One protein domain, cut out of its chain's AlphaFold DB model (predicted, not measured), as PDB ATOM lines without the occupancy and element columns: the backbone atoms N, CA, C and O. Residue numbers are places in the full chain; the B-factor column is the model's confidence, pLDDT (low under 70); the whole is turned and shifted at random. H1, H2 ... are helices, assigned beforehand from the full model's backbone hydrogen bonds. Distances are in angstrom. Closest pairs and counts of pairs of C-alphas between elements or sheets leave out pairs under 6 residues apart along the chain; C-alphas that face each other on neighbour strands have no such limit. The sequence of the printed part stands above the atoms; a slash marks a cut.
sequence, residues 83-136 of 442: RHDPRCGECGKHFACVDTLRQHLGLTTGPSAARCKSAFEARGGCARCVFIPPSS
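AT A GLANCE: This is residues 83 to 136 of the 442 residues of the protein "Predicted protein" of Micromonas pusilla (strain CCMP1545) (UniProt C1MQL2). This domain has little regular structure: two short helices, H1 and H2, set nearly at right angles, with the long loop stretches 83 to 97 and 123 to 136 gathered along one side of them. The link between the helices loops out on the opposite side, around Thr 109. The 54 printed residues hold H1 then H2 and no named strand; the class is all helix, with 16 residues in named elements. The whole is compact and rounded, with a radius of gyration of the C-alphas of 10.0 A and spans of 28 by 25 by 18 A.

IN THESE COORDINATES: The printed part begins at Arg 83, C-alpha (167.378, 111.723, 116.203). H1 is residues 98 to 104, 9.7 A long, from C-alpha 98 at (161.805, 121.971, 124.106). H2 is residues 114 to 122, 11.9 A long, ending at C-alpha 122 (158.729, 112.304, 141.835).

HOW THE PARTS SIT: H1 and H2 are close but not clearly touching; their closest C-alphas, of His 104 and Lys 117, are 7.1 A apart. Their lines are about perpendicular, at 74 degrees. In H1 and H2 every O i to N i+4 pair is within hydrogen-bond range.

THE WHOLE: The two farthest C-alphas, of Thr 109 and Ser 136, are 29.2 A apart. The printed part has no cut, and the link from H1 to H2 is short. Mean pLDDT of the printed part is 88.6; residue 136 is under 70.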
ATOM      1  N   ARG A  83     166.894 112.451 115.023       74.44
ATOM      2  CA  ARG A  83     167.378 111.723 116.203       74.44
ATOM      3  C   ARG A  83     167.826 112.672 117.308       74.44
ATOM      4  O   ARG A  83     167.812 112.267 118.453       74.44
ATOM      5  N   HIS A  84     168.151 113.923 116.977       79.31
ATOM      6  CA  HIS A  84     168.505 114.959 117.942       79.31
ATOM      7  C   HIS A  84     167.299 115.749 118.488       79.31
ATOM      8  O   HIS A  84     167.489 116.709 119.238       79.31
ATOM      9  N   ASP A  85     166.061 115.384 118.132       84.62
ATOM     10  CA  ASP A  85     164.857 116.046 118.642       84.62
ATOM     11  C   ASP A  85     164.716 115.887 120.166       84.62
ATOM     12  O   ASP A  85     164.974 114.804 120.693       84.62
ATOM     13  N   PRO A  86     164.262 116.922 120.898       87.94
ATOM     14  CA  PRO A  86     163.986 116.810 122.329       87.94
ATOM     15  C   PRO A  86     163.100 115.603 122.663       87.94
ATOM     16  O   PRO A  86     162.035 115.421 122.074       87.94
ATOM     17  N   ARG A  87     163.511 114.792 123.640       88.38
ATOM     18  CA  ARG A  87     162.848 113.529 123.992       88.38
ATOM     19  C   ARG A  87     162.479 113.479 125.471       88.38
ATOM     20  O   ARG A  87     163.273 113.846 126.332       88.38
ATOM     21  N   CYS A  88     161.286 112.968 125.776       90.50
ATOM     22  CA  CYS A  88     160.882 112.691 127.155       90.50
ATOM     23  C   CYS A  88     161.561 111.414 127.673       90.50
ATOM     24  O   CYS A  88     161.343 110.334 127.121       90.50
ATOM     25  N   GLY A  89     162.322 111.519 128.766       87.44
ATOM     26  CA  GLY A  89     163.025 110.384 129.385       87.44
ATOM     27  C   GLY A  89     162.117 109.317 130.014       87.44
ATOM     28  O   GLY A  89     162.590 108.237 130.345       87.44
ATOM     29  N   GLU A  90     160.818 109.593 130.163       89.69
ATOM     30  CA  GLU A  90     159.846 108.663 130.750       89.69
ATOM     31  C   GLU A  90     159.062 107.868 129.690       89.69
ATOM     32  O   GLU A  90     158.971 106.645 129.763       89.69
ATOM     33  N   CYS A  91     158.483 108.535 128.683       89.12
ATOM     34  CA  CYS A  91     157.700 107.854 127.637       89.12
ATOM     35  C   CYS A  91     158.469 107.625 126.327       89.12
ATOM     36  O   CYS A  91     157.994 106.911 125.444       89.12
ATOM     37  N   GLY A  92     159.636 108.250 126.168       86.62
ATOM     38  CA  GLY A  92     160.460 108.163 124.968       86.62
ATOM     39  C   GLY A  92     159.944 108.947 123.759       86.62
ATOM     40  O   GLY A  92     160.570 108.866 122.708       86.62
ATOM     41  N   LYS A  93     158.841 109.697 123.887       86.69
ATOM     42  CA  LYS A  93     158.276 110.523 122.811       86.69
ATOM     43  C   LYS A  93     159.229 111.661 122.434       86.69
ATOM     44  O   LYS A  93     159.741 112.338 123.328       86.69
ATOM     45  N   HIS A  94     159.389 111.899 121.133       87.56
ATOM     46  CA  HIS A  94     160.109 113.049 120.585       87.56
ATOM     47  C   HIS A  94     159.180 114.246 120.378       87.56
ATOM     48  O   HIS A  94     157.980 114.111 120.104       87.56
ATOM     49  N   PHE A  95     159.764 115.426 120.503       88.44
ATOM     50  CA  PHE A  95     159.111 116.720 120.445       88.44
ATOM     51  C   PHE A  95     159.860 117.617 119.467       88.44
ATOM     52  O   PHE A  95     161.083 117.625 119.431       88.44
ATOM     53  N   ALA A  96     159.129 118.415 118.690       84.00
ATOM     54  CA  ALA A  96     159.741 119.305 117.703       84.00
ATOM     55  C   ALA A  96     160.563 120.438 118.349       84.00
ATOM     56  O   ALA A  96     161.479 120.980 117.728       84.00
ATOM     57  N   CYS A  97     160.246 120.811 119.590       88.62
ATOM     58  CA  CYS A  97     160.998 121.792 120.363       88.62
ATOM     59  C   CYS A  97     160.853 121.554 121.868       88.62
ATOM     60  O   CYS A  97     159.931 120.864 122.322       88.62
ATOM     61  N   VAL A  98     161.755 122.152 122.649       90.50
ATOM     62  CA  VAL A  98     161.805 121.971 124.106       90.50
ATOM     63  C   VAL A  98     160.552 122.529 124.786       90.50
ATOM     64  O   VAL A  98     160.104 121.957 125.771       90.50
ATOM     65  N   ASP A  99     159.928 123.580 124.244       90.56
ATOM     66  CA  ASP A  99     158.675 124.132 124.783       90.56
ATOM     67  C   ASP A  99     157.552 123.085 124.833       90.56
ATOM     68  O   ASP A  99     156.931 122.871 125.872       90.56
ATOM     69  N   THR A 100     157.346 122.342 123.744       91.88
ATOM     70  CA  THR A 100     156.323 121.281 123.715       91.88
ATOM     71  C   THR A 100     156.649 120.110 124.645       91.88
ATOM     72  O   THR A 100     155.737 119.470 125.171       91.88
ATOM     73  N   LEU A 101     157.936 119.848 124.898       92.88
ATOM     74  CA  LEU A 101     158.368 118.884 125.909       92.88
ATOM     75  C   LEU A 101     158.119 119.421 127.331       92.88
ATOM     76  O   LEU A 101     157.639 118.679 128.183       92.88
ATOM     77  N   ARG A 102     158.347 120.714 127.587       93.50
ATOM     78  CA  ARG A 102     158.003 121.355 128.866       93.50
ATOM     79  C   ARG A 102     156.503 121.287 129.156       93.50
ATOM     80  O   ARG A 102     156.137 120.891 130.260       93.50
ATOM     81  N   GLN A 103     155.649 121.560 128.167       93.69
ATOM     82  CA  GLN A 103     154.191 121.410 128.301       93.69
ATOM     83  C   GLN A 103     153.816 119.965 128.659       93.69
ATOM     84  O   GLN A 103     153.075 119.722 129.609       93.69
ATOM     85  N   HIS A 104     154.407 118.990 127.961       94.19
ATOM     86  CA  HIS A 104     154.184 117.567 128.219       94.19
ATOM     87  C   HIS A 104     154.537 117.147 129.654       94.19
ATOM     88  O   HIS A 104     153.826 116.323 130.234       94.19
ATOM     89  N   LEU A 105     155.604 117.719 130.217       94.25
ATOM     90  CA  LEU A 105     156.056 117.484 131.590       94.25
ATOM     91  C   LEU A 105     155.326 118.350 132.627       94.25
ATOM     92  O   LEU A 105     155.566 118.191 133.817       94.25
ATOM     93  N   GLY A 106     154.426 119.240 132.198       92.94
ATOM     94  CA  GLY A 106     153.682 120.133 133.086       92.94
ATOM     95  C   GLY A 106     154.503 121.293 133.652       92.94
ATOM     96  O   GLY A 106     154.108 121.863 134.661       92.94
ATOM     97  N   LEU A 107     155.628 121.636 133.017       90.06
ATOM     98  CA  LEU A 107     156.488 122.761 133.406       90.06
ATOM     99  C   LEU A 107     155.968 124.112 132.899       90.06
ATOM    100  O   LEU A 107     156.338 125.155 133.424       90.06
ATOM    101  N   THR A 108     155.135 124.099 131.861       87.06
ATOM    102  CA  THR A 108     154.502 125.286 131.281       87.06
ATOM    103  C   THR A 108     153.010 125.042 131.076       87.06
ATOM    104  O   THR A 108     152.530 123.908 131.149       87.06
ATOM    105  N   THR A 109     152.257 126.116 130.836       85.62
ATOM    106  CA  THR A 109     150.821 126.032 130.569       85.62
ATOM    107  C   THR A 109     150.562 125.270 129.268       85.62
ATOM    108  O   THR A 109     151.169 125.540 128.233       85.62
ATOM    109  N   GLY A 110     149.654 124.296 129.314       85.38
ATOM    110  CA  GLY A 110     149.293 123.492 128.151       85.38
ATOM    111  C   GLY A 110     148.988 122.031 128.489       85.38
ATOM    112  O   GLY A 110     148.902 121.660 129.663       85.38
ATOM    113  N   PRO A 111     148.803 121.187 127.460       84.69
ATOM    114  CA  PRO A 111     148.505 119.772 127.639       84.69
ATOM    115  C   PRO A 111     149.702 119.031 128.246       84.69
ATOM    116  O   PRO A 111     150.751 118.907 127.611       84.69
ATOM    117  N   SER A 112     149.525 118.482 129.448       89.75
ATOM    118  CA  SER A 112     150.528 117.643 130.112       89.75
ATOM    119  C   SER A 112     150.115 116.173 130.108       89.75
ATOM    120  O   SER A 112     148.931 115.834 130.140       89.75
ATOM    121  N   ALA A 113     151.096 115.272 130.058       91.62
ATOM    122  CA  ALA A 113     150.842 113.850 130.246       91.62
ATOM    123  C   ALA A 113     151.023 113.517 131.727       91.62
ATOM    124  O   ALA A 113     152.159 113.447 132.193       91.62
ATOM    125  N   ALA A 114     149.920 113.270 132.443       91.75
ATOM    126  CA  ALA A 114     149.910 113.062 133.895       91.75
ATOM    127  C   ALA A 114     151.008 112.098 134.373       91.75
ATOM    128  O   ALA A 114     151.785 112.445 135.252       91.75
ATOM    129  N   ARG A 115     151.167 110.942 133.710       93.44
ATOM    130  CA  ARG A 115     152.224 109.971 134.042       93.44
ATOM    131  C   ARG A 115     153.636 110.560 133.944       93.44
ATOM    132  O   ARG A 115     154.462 110.311 134.811       93.44
ATOM    133  N   CYS A 116     153.923 111.310 132.880       94.25
ATOM    134  CA  CYS A 116     155.252 111.881 132.646       94.25
ATOM    135  C   CYS A 116     155.523 113.070 133.568       94.25
ATOM    136  O   CYS A 116     156.634 113.186 134.075       94.25
ATOM    137  N   LYS A 117     154.501 113.890 133.839       95.31
ATOM    138  CA  LYS A 117     154.546 114.948 134.852       95.31
ATOM    139  C   LYS A 117     154.852 114.369 136.237       95.31
ATOM    140  O   LYS A 117     155.846 114.750 136.844       95.31
ATOM    141  N   SER A 118     154.072 113.388 136.694       93.50
ATOM    142  CA  SER A 118     154.284 112.754 138.001       93.50
ATOM    143  C   SER A 118     155.654 112.083 138.099       93.50
ATOM    144  O   SER A 118     156.303 112.179 139.134       93.50
ATOM    145  N   ALA A 119     156.135 111.444 137.026       92.00
ATOM    146  CA  ALA A 119     157.479 110.870 137.002       92.00
ATOM    147  C   ALA A 119     158.575 111.942 137.094       92.00
ATOM    148  O   ALA A 119     159.551 111.747 137.815       92.00
ATOM    149  N   PHE A 120     158.415 113.063 136.384       92.44
ATOM    150  CA  PHE A 120     159.340 114.192 136.439       92.44
ATOM    151  C   PHE A 120     159.419 114.775 137.856       92.44
ATOM    152  O   PHE A 120     160.514 114.940 138.387       92.44
ATOM    153  N   GLU A 121     158.272 115.025 138.490       91.50
ATOM    154  CA  GLU A 121     158.191 115.562 139.853       91.50
ATOM    155  C   GLU A 121     158.774 114.577 140.879       91.50
ATOM    156  O   GLU A 121     159.677 114.931 141.635       91.50
ATOM    157  N   ALA A 122     158.332 113.315 140.855       90.06
ATOM    158  CA  ALA A 122     158.729 112.304 141.835       90.06
ATOM    159  C   ALA A 122     160.219 111.932 141.766       90.06
ATOM    160  O   ALA A 122     160.818 111.586 142.781       90.06
ATOM    161  N   ARG A 123     160.834 111.988 140.578       88.38
ATOM    162  CA  ARG A 123     162.250 111.624 140.376       88.38
ATOM    163  C   ARG A 123     163.189 112.826 140.418       88.38
ATOM    164  O   ARG A 123     164.380 112.648 140.189       88.38
ATOM    165  N   GLY A 124     162.683 114.025 140.715       87.88
ATOM    166  CA  GLY A 124     163.498 115.237 140.804       87.88
ATOM    167  C   GLY A 124     164.076 115.665 139.455       87.88
ATOM    168  O   GLY A 124     165.276 115.917 139.350       87.88
ATOM    169  N   GLY A 125     163.235 115.718 138.421       90.12
ATOM    170  CA  GLY A 125     163.624 116.153 137.086       90.12
ATOM    171  C   GLY A 125     164.201 117.572 137.056       90.12
ATOM    172  O   GLY A 125     163.834 118.444 137.847       90.12
ATOM    173  N   CYS A 126     165.123 117.824 136.128       90.94
ATOM    174  CA  CYS A 126     165.738 119.139 135.965       90.94
ATOM    175  C   CYS A 126     164.870 120.023 135.061       90.94
ATOM    176  O   CYS A 126     164.681 119.705 133.892       90.94
ATOM    177  N   ALA A 127     164.363 121.157 135.553       90.88
ATOM    178  CA  ALA A 127     163.493 122.042 134.762       90.88
ATOM    179  C   ALA A 127     164.218 122.757 133.598       90.88
ATOM    180  O   ALA A 127     163.597 123.096 132.585       90.88
ATOM    181  N   ARG A 128     165.540 122.944 133.719       90.88
ATOM    182  CA  ARG A 128     166.380 123.632 132.724       90.88
ATOM    183  C   ARG A 128     166.596 122.761 131.489       90.88
ATOM    184  O   ARG A 128     166.201 123.144 130.394       90.88
ATOM    185  N   CYS A 129     167.166 121.570 131.674       90.31
ATOM    186  CA  CYS A 129     167.437 120.620 130.590       90.31
ATOM    187  C   CYS A 129     166.353 119.551 130.421       90.31
ATOM    188  O   CYS A 129     166.553 118.632 129.649       90.31
ATOM    189  N   VAL A 130     165.237 119.612 131.153       91.56
ATOM    190  CA  VAL A 130     164.114 118.654 131.085       91.56
ATOM    191  C   VAL A 130     164.495 117.171 131.269       91.56
ATOM    192  O   VAL A 130     163.754 116.272 130.869       91.56
ATOM    193  N   PHE A 131     165.638 116.898 131.908       89.94
ATOM    194  CA  PHE A 131     166.103 115.549 132.229       89.94
ATOM    195  C   PHE A 131     165.244 114.896 133.317       89.94
ATOM    196  O   PHE A 131     164.898 115.539 134.308       89.94
ATOM    197  N   ILE A 132     164.965 113.600 133.160       89.00
ATOM    198  CA  ILE A 132     164.295 112.765 134.163       89.00
ATOM    199  C   ILE A 132     165.284 111.667 134.584       89.00
ATOM    200  O   ILE A 132     165.559 110.781 133.770       89.00
ATOM    201  N   PRO A 133     165.804 111.675 135.827       84.62
ATOM    202  CA  PRO A 133     166.704 110.626 136.323       84.62
ATOM    203  C   PRO A 133     166.059 109.251 136.192       84.62
ATOM    204  O   PRO A 133     164.872 109.197 136.474       84.62
ATOM    205  N   PRO A 134     166.744 108.156 135.803       81.25
ATOM    206  CA  PRO A 134     166.142 106.822 135.638       81.25
ATOM    207  C   PRO A 134     165.428 106.337 136.914       81.25
ATOM    208  O   PRO A 134     165.781 106.741 138.021       81.25
ATOM    209  N   SER A 135     164.415 105.476 136.774       75.44
ATOM    210  CA  SER A 135     163.810 104.799 137.925       75.44
ATOM    211  C   SER A 135     164.881 103.927 138.573       75.44
ATOM    212  O   SER A 135     165.499 103.126 137.872       75.44
ATOM    213  N   SER A 136     165.120 104.084 139.877       65.50
ATOM    214  CA  SER A 136     166.031 103.181 140.589       65.50
ATOM    215  C   SER A 136     165.544 101.742 140.389       65.50
ATOM    216  O   SER A 136     164.328 101.528 140.472       65.50
TER     217      SER A 136